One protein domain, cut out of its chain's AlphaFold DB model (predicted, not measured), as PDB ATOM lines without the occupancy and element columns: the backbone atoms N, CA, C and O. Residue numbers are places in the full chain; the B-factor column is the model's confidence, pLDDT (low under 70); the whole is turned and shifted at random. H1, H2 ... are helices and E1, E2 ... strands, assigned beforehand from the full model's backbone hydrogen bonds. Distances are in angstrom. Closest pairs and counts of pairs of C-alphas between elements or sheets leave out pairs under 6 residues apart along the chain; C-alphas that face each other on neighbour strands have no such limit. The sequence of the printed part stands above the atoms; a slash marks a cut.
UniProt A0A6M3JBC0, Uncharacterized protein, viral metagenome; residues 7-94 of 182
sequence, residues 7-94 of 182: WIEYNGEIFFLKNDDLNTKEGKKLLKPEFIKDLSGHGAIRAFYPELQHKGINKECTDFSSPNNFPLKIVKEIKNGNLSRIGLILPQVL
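What this domain is: This is residues 7 to 94 of the 182 residues of an uncharacterized protein of viral metagenome (UniProt A0A6M3JBC0). With little regular structure, this is a small three-stranded sheet with H3 packed over one face, H1 and H2 beyond H3, and H4 grazing the sheet. The printed 88 residues run E1, E2, H1, H2, H3, E3, H4; class mixed, 35 residues in named elements. The antiparallel sheet's order is E2, E1, E3. The whole is compact, radius of gyration of the C-alphas 12.6 A, spans 31 by 28 by 19 A.

Where its parts are: E1 is residues 7 to 10, from C-alpha 7 at (3.704, -23.694, -21.136); E2 13 to 15; H1 25 to 29; H2 33 to 36; H3 42 to 48; E3 57 to 60; H4 72 to 79, 10.7 A long, to C-alpha 79 at (9.721, -8.185, -18.245).

How they stand to each other: In the hairpin E1 and E2, N 8 and O 15 are 2.8 A apart, within hydrogen-bond range; for antiparallel E1 and E3, N 7 and O 59, 2.9 A. H3 is on the sheet, height 8.9 A; its closest C-alphas with E1 are His 42 and Trp 7, 6.6 A. H1 and H2 are close to H3 but not clearly touching; closest C-alphas Glu 26 and Phe 48, 6.0 A, and Phe 35 and Ala 44, 6.2 A. H4 only grazes the sheet with residues 72 to 74. Every O i to N i+4 pair is within range in H3 and H4; H1 has 0 of 1, but 1 of 2 O i to N i+3 pairs; H2 is too short.

The domain as a whole: The printed part has no cut; the farthest C-alphas, His 54 and Leu 94, are 35.5 A apart. The link E3 to H4 is long. Residues 88 to 89 have pLDDT under 70.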
ATOM      1  N   TRP A   7       2.597 -22.937 -21.710       93.88
ATOM      2  CA  TRP A   7       3.704 -23.694 -21.136       93.88
ATOM      3  C   TRP A   7       3.311 -25.147 -20.873       93.88
ATOM      4  O   TRP A   7       2.138 -25.527 -20.922       93.88
ATOM      5  N   ILE A   8       4.314 -25.978 -20.608       95.81
ATOM      6  CA  ILE A   8       4.146 -27.372 -20.206       95.81
ATOM      7  C   ILE A   8       4.771 -27.549 -18.830       95.81
ATOM      8  O   ILE A   8       5.924 -27.180 -18.618       95.81
ATOM      9  N   GLU A   9       4.014 -28.125 -17.904       96.44
ATOM     10  CA  GLU A   9       4.503 -28.499 -16.577       96.44
ATOM     11  C   GLU A   9       4.899 -29.973 -16.582       96.44
ATOM     12  O   GLU A   9       4.071 -30.843 -16.866       96.44
ATOM     13  N   TYR A  10       6.159 -30.280 -16.275       96.50
ATOM     14  CA  TYR A  10       6.645 -31.656 -16.202       96.50
ATOM     15  C   TYR A  10       7.740 -31.788 -15.142       96.50
ATOM     16  O   TYR A  10       8.700 -31.027 -15.143       96.50
ATOM     17  N   ASN A  11       7.596 -32.752 -14.224       94.19
ATOM     18  CA  ASN A  11       8.537 -33.014 -13.122       94.19
ATOM     19  C   ASN A  11       8.890 -31.776 -12.266       94.19
ATOM     20  O   ASN A  11      10.029 -31.622 -11.838       94.19
ATOM     21  N   GLY A  12       7.923 -30.886 -12.021       92.81
ATOM     22  CA  GLY A  12       8.135 -29.651 -11.250       92.81
ATOM     23  C   GLY A  12       8.822 -28.523 -12.027       92.81
ATOM     24  O   GLY A  12       8.993 -27.431 -11.489       92.81
ATOM     25  N   GLU A  13       9.169 -28.757 -13.291       95.31
ATOM     26  CA  GLU A  13       9.732 -27.761 -14.196       95.31
ATOM     27  C   GLU A  13       8.686 -27.228 -15.177       95.31
ATOM     28  O   GLU A  13       7.667 -27.867 -15.459       95.31
ATOM     29  N   ILE A  14       8.958 -26.029 -15.690       95.50
ATOM     30  CA  ILE A  14       8.080 -25.297 -16.604       95.50
ATOM     31  C   ILE A  14       8.827 -25.051 -17.906       95.50
ATOM     32  O   ILE A  14       9.882 -24.417 -17.909       95.50
ATOM     33  N   PHE A  15       8.239 -25.522 -19.001       95.56
ATOM     34  CA  PHE A  15       8.801 -25.461 -20.343       95.56
ATOM     35  C   PHE A  15       7.958 -24.539 -21.216       95.56
ATOM     36  O   PHE A  15       6.748 -24.719 -21.339       95.56
ATOM     37  N   PHE A  16       8.600 -23.547 -21.815       93.88
ATOM     38  CA  PHE A  16       7.991 -22.542 -22.679       93.88
ATOM     39  C   PHE A  16       9.065 -22.013 -23.628       93.88
ATOM     40  O   PHE A  16      10.252 -22.130 -23.333       93.88
ATOM     41  N   LEU A  17       8.652 -21.447 -24.757       93.69
ATOM     42  CA  LEU A  17       9.584 -20.869 -25.721       93.69
ATOM     43  C   LEU A  17       9.910 -19.418 -25.373       93.69
ATOM     44  O   LEU A  17       9.041 -18.667 -24.935       93.69
ATOM     45  N   LYS A  18      11.148 -19.011 -25.647       93.62
ATOM     46  CA  LYS A  18      11.616 -17.619 -25.626       93.62
ATOM     47  C   LYS A  18      12.267 -17.224 -26.949       93.62
ATOM     48  O   LYS A  18      12.637 -18.057 -27.771       93.62
ATOM     49  N   ASN A  19      12.456 -15.924 -27.143       93.00
ATOM     50  CA  ASN A  19      13.051 -15.331 -28.340       93.00
ATOM     51  C   ASN A  19      14.387 -15.977 -28.735       93.00
ATOM     52  O   ASN A  19      14.639 -16.160 -29.926       93.00
ATOM     53  N   ASP A  20      15.230 -16.314 -27.756       94.62
ATOM     54  CA  ASP A  20      16.532 -16.944 -27.995       94.62
ATOM     55  C   ASP A  20      16.411 -18.365 -28.538       94.62
ATOM     56  O   ASP A  20      17.248 -18.790 -29.336       94.62
ATOM     57  N   ASP A  21      15.357 -19.086 -28.159       94.94
ATOM     58  CA  ASP A  21      15.129 -20.453 -28.621       94.94
ATOM     59  C   ASP A  21      14.937 -20.468 -30.136       94.94
ATOM     60  O   ASP A  21      15.483 -21.325 -30.821       94.94
ATOM     61  N   LEU A  22      14.280 -19.444 -30.692       93.25
ATOM     62  CA  LEU A  22      14.105 -19.278 -32.141       93.25
ATOM     63  C   LEU A  22      15.423 -19.103 -32.905       93.25
ATOM     64  O   LEU A  22      15.442 -19.218 -34.131       93.25
ATOM     65  N   ASN A  23      16.520 -18.798 -32.210       93.94
ATOM     66  CA  ASN A  23      17.833 -18.637 -32.821       93.94
ATOM     67  C   ASN A  23      18.608 -19.966 -32.887       93.94
ATOM     68  O   ASN A  23      19.579 -20.060 -33.648       93.94
ATOM     69  N   THR A  24      18.176 -20.998 -32.152       95.19
ATOM     70  CA  THR A  24      18.781 -22.335 -32.199       95.19
ATOM     71  C   THR A  24      18.400 -23.080 -33.480       95.19
ATOM     72  O   THR A  24      17.513 -22.677 -34.239       95.19
ATOM     73  N   LYS A  25      19.091 -24.191 -33.758       93.12
ATOM     74  CA  LYS A  25      18.790 -25.042 -34.917       93.12
ATOM     75  C   LYS A  25      17.367 -25.599 -34.838       93.12
ATOM     76  O   LYS A  25      16.692 -25.703 -35.859       93.12
ATOM     77  N   GLU A  26      16.929 -25.957 -33.641       91.62
ATOM     78  CA  GLU A  26      15.614 -26.508 -33.343       91.62
ATOM     79  C   GLU A  26      14.547 -25.424 -33.479       91.62
ATOM     80  O   GLU A  26      13.584 -25.616 -34.219       91.62
ATOM     81  N   GLY A  27      14.756 -24.248 -32.881       92.56
ATOM     82  CA  GLY A  27      13.780 -23.161 -32.942       92.56
ATOM     83  C   GLY A  27      13.610 -22.567 -34.335       92.56
ATOM     84  O   GLY A  27      12.490 -22.241 -34.723       92.56
ATOM     85  N   LYS A  28      14.662 -22.529 -35.164       92.81
ATOM     86  CA  LYS A  28      14.538 -22.121 -36.576       92.81
ATOM     87  C   LYS A  28      13.576 -23.004 -37.374       92.81
ATOM     88  O   LYS A  28      12.970 -22.522 -38.328       92.81
ATOM     89  N   LYS A  29      13.392 -24.277 -36.996       91.75
ATOM     90  CA  LYS A  29      12.407 -25.161 -37.648       91.75
ATOM     91  C   LYS A  29      10.971 -24.712 -37.371       91.75
ATOM     92  O   LYS A  29      10.112 -24.938 -38.216       91.75
ATOM     93  N   LEU A  30      10.728 -24.039 -36.245       90.62
ATOM     94  CA  LEU A  30       9.410 -23.532 -35.850       90.62
ATOM     95  C   LEU A  30       8.989 -22.277 -36.630       90.62
ATOM     96  O   LEU A  30       7.823 -21.902 -36.613       90.62
ATOM     97  N   LEU A  31       9.917 -21.635 -37.349       88.56
ATOM     98  CA  LEU A  31       9.631 -20.456 -38.179       88.56
ATOM     99  C   LEU A  31       9.037 -20.813 -39.549       88.56
ATOM    100  O   LEU A  31       8.767 -19.936 -40.367       88.56
ATOM    101  N   LYS A  32       8.836 -22.105 -39.820       85.00
ATOM    102  CA  LYS A  32       8.153 -22.571 -41.023       85.00
ATOM    103  C   LYS A  32       6.651 -22.262 -40.955       85.00
ATOM    104  O   LYS A  32       6.087 -22.271 -39.859       85.00
ATOM    105  N   PRO A  33       5.968 -22.090 -42.105       79.25
ATOM    106  CA  PRO A  33       4.529 -21.804 -42.153       79.25
ATOM    107  C   PRO A  33       3.650 -22.787 -41.363       79.25
ATOM    108  O   PRO A  33       2.592 -22.405 -40.870       79.25
ATOM    109  N   GLU A  34       4.100 -24.038 -41.232       76.50
ATOM    110  CA  GLU A  34       3.429 -25.113 -40.494       76.50
ATOM    111  C   GLU A  34       3.371 -24.883 -38.970       76.50
ATOM    112  O   GLU A  34       2.391 -25.268 -38.340       76.50
ATOM    113  N   PHE A  35       4.370 -24.208 -38.389       75.62
ATOM    114  CA  PHE A  35       4.493 -23.996 -36.938       75.62
ATOM    115  C   PHE A  35       4.345 -22.534 -36.519       75.62
ATOM    116  O   PHE A  35       3.944 -22.266 -35.390       75.62
ATOM    117  N   ILE A  36       4.615 -21.578 -37.414       79.81
ATOM    118  CA  ILE A  36       4.666 -20.151 -37.069       79.81
ATOM    119  C   ILE A  36       3.340 -19.617 -36.504       79.81
ATOM    120  O   ILE A  36       3.338 -18.714 -35.674       79.81
ATOM    121  N   LYS A  37       2.209 -20.208 -36.913       78.62
ATOM    122  CA  LYS A  37       0.868 -19.859 -36.418       78.62
ATOM    123  C   LYS A  37       0.579 -20.370 -35.003       78.62
ATOM    124  O   LYS A  37      -0.361 -19.890 -34.384       78.62
ATOM    125  N   ASP A  38       1.350 -21.341 -34.517       82.06
ATOM    126  CA  ASP A  38       1.207 -21.957 -33.191       82.06
ATOM    127  C   ASP A  38       2.457 -21.718 -32.333       82.06
ATOM    128  O   ASP A  38       2.728 -22.471 -31.405       82.06
ATOM    129  N   LEU A  39       3.250 -20.681 -32.639       87.31
ATOM    130  CA  LEU A  39       4.508 -20.417 -31.934       87.31
ATOM    131  C   LEU A  39       4.300 -20.151 -30.432       87.31
ATOM    132  O   LEU A  39       5.162 -20.486 -29.622       87.31
ATOM    133  N   SER A  40       3.133 -19.612 -30.075       85.62
ATOM    134  CA  SER A  40       2.659 -19.410 -28.701       85.62
ATOM    135  C   SER A  40       2.075 -20.663 -28.052       85.62
ATOM    136  O   SER A  40       1.780 -20.636 -26.859       85.62
ATOM    137  N   GLY A  41       1.857 -21.733 -28.817       88.88
ATOM    138  CA  GLY A  41       1.099 -22.907 -28.408       88.88
ATOM    139  C   GLY A  41       1.933 -24.116 -28.013       88.88
ATOM    140  O   GLY A  41       3.148 -24.196 -28.213       88.88
ATOM    141  N   HIS A  42       1.252 -25.109 -27.434       90.56
ATOM    142  CA  HIS A  42       1.902 -26.337 -26.965       90.56
ATOM    143  C   HIS A  42       2.534 -27.142 -28.100       90.56
ATOM    144  O   HIS A  42       3.479 -27.882 -27.838       90.56
ATOM    145  N   GLY A  43       2.040 -27.020 -29.338       89.56
ATOM    146  CA  GLY A  43       2.601 -27.717 -30.493       89.56
ATOM    147  C   GLY A  43       4.038 -27.283 -30.763       89.56
ATOM    148  O   GLY A  43       4.928 -28.132 -30.834       89.56
ATOM    149  N   ALA A  44       4.287 -25.972 -30.813       91.00
ATOM    150  CA  ALA A  44       5.634 -25.431 -30.976       91.00
ATOM    151  C   ALA A  44       6.555 -25.791 -29.798       91.00
ATOM    152  O   ALA A  44       7.700 -26.189 -30.015       91.00
ATOM    153  N   ILE A  45       6.048 -25.738 -28.560       92.75
ATOM    154  CA  ILE A  45       6.816 -26.127 -27.365       92.75
ATOM    155  C   ILE A  45       7.208 -27.611 -27.438       92.75
ATOM    156  O   ILE A  45       8.373 -27.947 -27.250       92.75
ATOM    157  N   ARG A  46       6.277 -28.518 -27.764       92.56
ATOM    158  CA  ARG A  46       6.557 -29.966 -27.879       92.56
ATOM    159  C   ARG A  46       7.471 -30.297 -29.054       92.56
ATOM    160  O   ARG A  46       8.247 -31.240 -28.967       92.56
ATOM    161  N   ALA A  47       7.394 -29.534 -30.142       91.69
ATOM    162  CA  ALA A  47       8.310 -29.680 -31.268       91.69
ATOM    163  C   ALA A  47       9.744 -29.246 -30.909       91.69
ATOM    164  O   ALA A  47      10.702 -29.820 -31.426       91.69
ATOM    165  N   PHE A  48       9.894 -28.258 -30.022       94.00
ATOM    166  CA  PHE A  48      11.193 -27.810 -29.520       94.00
ATOM    167  C   PHE A  48      11.777 -28.732 -28.444       94.00
ATOM    168  O   PHE A  48      12.976 -28.999 -28.461       94.00
ATOM    169  N   TYR A  49      10.925 -29.238 -27.548       93.75
ATOM    170  CA  TYR A  49      11.259 -30.168 -26.467       93.75
ATOM    171  C   TYR A  49      10.698 -31.571 -26.778       93.75
ATOM    172  O   TYR A  49       9.652 -31.955 -26.237       93.75
ATOM    173  N   PRO A  50      11.335 -32.352 -27.675       91.12
ATOM    174  CA  PRO A  50      10.810 -33.644 -28.127       91.12
ATOM    175  C   PRO A  50      10.638 -34.662 -26.991       91.12
ATOM    176  O   PRO A  50       9.762 -35.525 -27.051       91.12
ATOM    177  N   GLU A  51      11.411 -34.545 -25.912       92.19
ATOM    178  CA  GLU A  51      11.277 -35.357 -24.702       92.19
ATOM    179  C   GLU A  51       9.907 -35.218 -24.023       92.19
ATOM    180  O   GLU A  51       9.494 -36.109 -23.269       92.19
ATOM    181  N   LEU A  52       9.193 -34.124 -24.306       93.00
ATOM    182  CA  LEU A  52       7.879 -33.837 -23.757       93.00
ATOM    183  C   LEU A  52       6.739 -34.378 -24.614       93.00
ATOM    184  O   LEU A  52       5.618 -34.293 -24.141       93.00
ATOM    185  N   GLN A  53       6.956 -34.955 -25.807       88.31
ATOM    186  CA  GLN A  53       5.899 -35.222 -26.805       88.31
ATOM    187  C   GLN A  53       4.597 -35.823 -26.233       88.31
ATOM    188  O   GLN A  53       3.513 -35.340 -26.560       88.31
ATOM    189  N   HIS A  54       4.697 -36.779 -25.303       88.75
ATOM    190  CA  HIS A  54       3.557 -37.416 -24.619       88.75
ATOM    191  C   HIS A  54       3.590 -37.266 -23.089       88.75
ATOM    192  O   HIS A  54       3.016 -38.072 -22.361       88.75
ATOM    193  N   LYS A  55       4.310 -36.260 -22.592       93.81
ATOM    194  CA  LYS A  55       4.533 -36.008 -21.166       93.81
ATOM    195  C   LYS A  55       4.120 -34.589 -20.779       93.81
ATOM    196  O   LYS A  55       3.954 -33.715 -21.635       93.81
ATOM    197  N   GLY A  56       3.980 -34.384 -19.473       95.06
ATOM    198  CA  GLY A  56       3.637 -33.097 -18.877       95.06
ATOM    199  C   GLY A  56       2.188 -32.665 -19.093       95.06
ATOM    200  O   GLY A  56       1.435 -33.276 -19.851       95.06
ATOM    201  N   ILE A  57       1.807 -31.593 -18.406       94.88
ATOM    202  CA  ILE A  57       0.469 -31.003 -18.443       94.88
ATOM    203  C   ILE A  57       0.538 -29.703 -19.242       94.88
ATOM    204  O   ILE A  57       1.338 -28.823 -18.930       94.88
ATOM    205  N   ASN A  58      -0.309 -29.583 -20.265       94.44
ATOM    206  CA  ASN A  58      -0.460 -28.348 -21.028       94.44
ATOM    207  C   ASN A  58      -1.165 -27.287 -20.178       94.44
ATOM    208  O   ASN A  58      -2.224 -27.546 -19.601       94.44
ATOM    209  N   LYS A  59      -0.591 -26.089 -20.139       93.38
ATOM    210  CA  LYS A  59      -1.145 -24.920 -19.464       93.38
ATOM    211  C   LYS A  59      -1.093 -23.715 -20.392       93.38
ATOM    212  O   LYS A  59      -0.187 -23.594 -21.213       93.38
ATOM    213  N   GLU A  60      -2.072 -22.838 -20.273       89.62
ATOM    214  CA  GLU A  60      -2.176 -21.603 -21.046       89.62
ATOM    215  C   GLU A  60      -2.782 -20.547 -20.126       89.62
ATOM    216  O   GLU A  60      -3.708 -20.849 -19.369       89.62
ATOM    217  N   CYS A  61      -2.241 -19.331 -20.154       86.38
ATOM    218  CA  CYS A  61      -2.813 -18.217 -19.412       86.38
ATOM    219  C   CYS A  61      -3.577 -17.321 -20.376       86.38
ATOM    220  O   CYS A  61      -2.995 -16.800 -21.321       86.38
ATOM    221  N   THR A  62      -4.869 -17.136 -20.121       84.12
ATOM    222  CA  THR A  62      -5.758 -16.282 -20.918       84.12
ATOM    223  C   THR A  62      -6.063 -14.943 -20.237       84.12
ATOM    224  O   THR A  62      -6.701 -14.083 -20.838       84.12
ATOM    225  N   ASP A  63      -5.598 -14.749 -18.997       87.69
ATOM    226  CA  ASP A  63      -5.834 -13.551 -18.189       87.69
ATOM    227  C   ASP A  63      -4.527 -12.788 -17.919       87.69
ATOM    228  O   ASP A  63      -3.766 -13.094 -16.997       87.69
ATOM    229  N   PHE A  64      -4.303 -11.738 -18.712       87.44
ATOM    230  CA  PHE A  64      -3.127 -10.863 -18.647       87.44
ATOM    231  C   PHE A  64      -3.288  -9.699 -17.656       87.44
ATOM    232  O   PHE A  64      -2.407  -8.845 -17.573       87.44
ATOM    233  N   SER A  65      -4.381  -9.656 -16.881       86.75
ATOM    234  CA  SER A  65      -4.662  -8.557 -15.945       86.75
ATOM    235  C   SER A  65      -3.647  -8.445 -14.803       86.75
ATOM    236  O   SER A  65      -3.478  -7.369 -14.228       86.75
ATOM    237  N   SER A  66      -2.958  -9.541 -14.472       90.12
ATOM    238  CA  SER A  66      -1.983  -9.583 -13.389       90.12
ATOM    239  C   SER A  66      -0.813 -10.519 -13.696       90.12
ATOM    240  O   SER A  66      -1.025 -11.648 -14.143       90.12
ATOM    241  N   PRO A  67       0.438 -10.129 -13.373       90.75
ATOM    242  CA  PRO A  67       1.584 -11.030 -13.481       90.75
ATOM    243  C   PRO A  67       1.465 -12.258 -12.565       90.75
ATOM    244  O   PRO A  67       2.099 -13.270 -12.834       90.75
ATOM    245  N   ASN A  68       0.638 -12.205 -11.515       93.38
ATOM    246  CA  ASN A  68       0.425 -13.340 -10.611       93.38
ATOM    247  C   ASN A  68      -0.325 -14.504 -11.275       93.38
ATOM    248  O   ASN A  68      -0.307 -15.614 -10.749       93.38
ATOM    249  N   ASN A  69      -0.946 -14.270 -12.435       91.12
ATOM    250  CA  ASN A  69      -1.626 -15.304 -13.216       91.12
ATOM    251  C   ASN A  69      -0.650 -16.182 -14.015       91.12
ATOM    252  O   ASN A  69      -1.060 -17.141 -14.666       91.12
ATOM    253  N   PHE A  70       0.643 -15.857 -13.985       91.25
ATOM    254  CA  PHE A  70       1.684 -16.558 -14.720       91.25
ATOM    255  C   PHE A  70       2.704 -17.168 -13.758       91.25
ATOM    256  O   PHE A  70       2.994 -16.605 -12.698       91.25
ATOM    257  N   PRO A  71       3.355 -18.272 -14.152       93.81
ATOM    258  CA  PRO A  71       4.553 -18.732 -13.475       93.81
ATOM    259  C   PRO A  71       5.642 -17.654 -13.396       93.81
ATOM    260  O   PRO A  71       5.923 -16.966 -14.378       93.81
ATOM    261  N   LEU A  72       6.340 -17.564 -12.257       94.50
ATOM    262  CA  LEU A  72       7.379 -16.548 -12.019       94.50
ATOM    263  C   LEU A  72       8.484 -16.536 -13.088       94.50
ATOM    264  O   LEU A  72       8.959 -15.464 -13.469       94.50
ATOM    265  N   LYS A  73       8.876 -17.715 -13.597       94.25
ATOM    266  CA  LYS A  73       9.854 -17.837 -14.692       94.25
ATOM    267  C   LYS A  73       9.360 -17.121 -15.955       94.25
ATOM    268  O   LYS A  73      10.123 -16.385 -16.563       94.25
ATOM    269  N   ILE A  74       8.079 -17.259 -16.294       92.38
ATOM    270  CA  ILE A  74       7.472 -16.610 -17.462       92.38
ATOM    271  C   ILE A  74       7.378 -15.098 -17.244       92.38
ATOM    272  O   ILE A  74       7.818 -14.342 -18.103       92.38
ATOM    273  N   VAL A  75       6.914 -14.637 -16.074       92.75
ATOM    274  CA  VAL A  75       6.854 -13.195 -15.743       92.75
ATOM    275  C   VAL A  75       8.214 -12.519 -15.907       92.75
ATOM    276  O   VAL A  75       8.298 -11.404 -16.426       92.75
ATOM    277  N   LYS A  76       9.288 -13.185 -15.470       94.62
ATOM    278  CA  LYS A  76      10.657 -12.689 -15.636       94.62
ATOM    279  C   LYS A  76      10.996 -12.484 -17.114       94.62
ATOM    280  O   LYS A  76      11.482 -11.417 -17.478       94.62
ATOM    281  N   GLU A  77      10.696 -13.463 -17.963       93.38
ATOM    282  CA  GLU A  77      10.977 -13.372 -19.397       93.38
ATOM    283  C   GLU A  77      10.089 -12.344 -20.117       93.38
ATOM    284  O   GLU A  77      10.574 -11.657 -21.017       93.38
ATOM    285  N   ILE A  78       8.840 -12.145 -19.676       90.06
ATOM    286  CA  ILE A  78       7.975 -11.049 -20.152       90.06
ATOM    287  C   ILE A  78       8.639  -9.695 -19.886       90.06
ATOM    288  O   ILE A  78       8.785  -8.889 -20.803       90.06
ATOM    289  N   LYS A  79       9.081  -9.452 -18.645       90.50
ATOM    290  CA  LYS A  79       9.721  -8.185 -18.245       90.50
ATOM    291  C   LYS A  79      11.031  -7.919 -18.983       90.50
ATOM    292  O   LYS A  79      11.358  -6.765 -19.235       90.50
ATOM    293  N   ASN A  80      11.751  -8.976 -19.349       92.44
ATOM    294  CA  ASN A  80      12.974  -8.882 -20.143       92.44
ATOM    295  C   ASN A  80      12.705  -8.696 -21.648       92.44
ATOM    296  O   ASN A  80      13.648  -8.529 -22.414       92.44
ATOM    297  N   GLY A  81      11.443  -8.752 -22.095       89.31
ATOM    298  CA  GLY A  81      11.084  -8.675 -23.513       89.31
ATOM    299  C   GLY A  81      11.379  -9.956 -24.300       89.31
ATOM    300  O   GLY A  81      11.290  -9.959 -25.527       89.31
ATOM    301  N   ASN A  82      11.682 -11.062 -23.618       92.25
ATOM    302  CA  ASN A  82      12.113 -12.320 -24.228       92.25
ATOM    303  C   ASN A  82      10.964 -13.158 -24.803       92.25
ATOM    304  O   ASN A  82      11.222 -14.237 -25.325       92.25
ATOM    305  N   LEU A  83       9.718 -12.676 -24.747       89.50
ATOM    306  CA  LEU A  83       8.547 -13.330 -25.352       89.50
ATOM    307  C   LEU A  83       7.927 -12.541 -26.515       89.50
ATOM    308  O   LEU A  83       6.918 -12.969 -27.076       89.50
ATOM    309  N   SER A  84       8.527 -11.415 -26.914       86.00
ATOM    310  CA  SER A  84       7.988 -10.541 -27.970       86.00
ATOM    311  C   SER A  84       7.860 -11.214 -29.343       86.00
ATOM    312  O   SER A  84       7.048 -10.784 -30.154       86.00
ATOM    313  N   ARG A  85       8.621 -12.286 -29.609       86.38
ATOM    314  CA  ARG A  85       8.565 -13.056 -30.866       86.38
ATOM    315  C   ARG A  85       7.751 -14.345 -30.757       86.38
ATOM    316  O   ARG A  85       7.607 -15.028 -31.760       86.38
ATOM    317  N   ILE A  86       7.268 -14.705 -29.567       84.75
ATOM    318  CA  ILE A  86       6.644 -16.011 -29.275       84.75
ATOM    319  C   ILE A  86       5.112 -15.926 -29.265       84.75
ATOM    320  O   ILE A  86       4.437 -16.933 -29.130       84.75
ATOM    321  N   GLY A  87       4.545 -14.732 -29.454       70.94
ATOM    322  CA  GLY A  87       3.098 -14.505 -29.427       70.94
ATOM    323  C   GLY A  87       2.613 -13.764 -28.185       70.94
ATOM    324  O   GLY A  87       1.415 -13.735 -27.925       70.94
ATOM    325  N   LEU A  88       3.513 -13.124 -27.427       64.00
ATOM    326  CA  LEU A  88       3.088 -12.099 -26.483       64.00
ATOM    327  C   LEU A  88       2.619 -10.871 -27.266       64.00
ATOM    328  O   LEU A  88       3.415 -10.135 -27.848       64.00
ATOM    329  N   ILE A  89       1.305 -10.682 -27.298       65.25
ATOM    330  CA  ILE A  89       0.663  -9.586 -28.014       65.25
ATOM    331  C   ILE A  89       0.821  -8.336 -27.139       65.25
ATOM    332  O   ILE A  89       0.143  -8.206 -26.122       65.25
ATOM    333  N   LEU A  90       1.733  -7.429 -27.516       70.06
ATOM    334  CA  LEU A  90       2.000  -6.151 -26.827       70.06
ATOM    335  C   LEU A  90       0.730  -5.396 -26.362       70.06
ATOM    336  O   LEU A  90       0.739  -4.908 -25.230       70.06
ATOM    337  N   PRO A  91      -0.381  -5.360 -27.131       74.75
ATOM    338  CA  PRO A  91      -1.662  -4.816 -26.671       74.75
ATOM    339  C   PRO A  91      -2.182  -5.331 -25.321       74.75
ATOM    340  O   PRO A  91      -2.911  -4.615 -24.648       74.75
ATOM    341  N   GLN A  92      -1.850  -6.563 -24.920       77.75
ATOM    342  CA  GLN A  92      -2.389  -7.183 -23.701       77.75
ATOM    343  C   GLN A  92      -1.654  -6.759 -22.425       77.75
ATOM    344  O   GLN A  92      -2.187  -6.923 -21.332       77.75
ATOM    345  N   VAL A  93      -0.432  -6.231 -22.549       84.25
ATOM    346  CA  VAL A  93       0.427  -5.873 -21.404       84.25
ATOM    347  C   VAL A  93       0.711  -4.375 -21.309       84.25
ATOM    348  O   VAL A  93       1.306  -3.919 -20.333       84.25
ATOM    349  N   LEU A  94       0.295  -3.601 -22.313       87.81
ATOM    350  CA  LEU A  94       0.442  -2.152 -22.346       87.81
ATOM    351  C   LEU A  94      -0.872  -1.465 -21.980       87.81
ATOM    352  O   LEU A  94      -1.954  -1.875 -22.390       87.81
TER     353      LEU A  94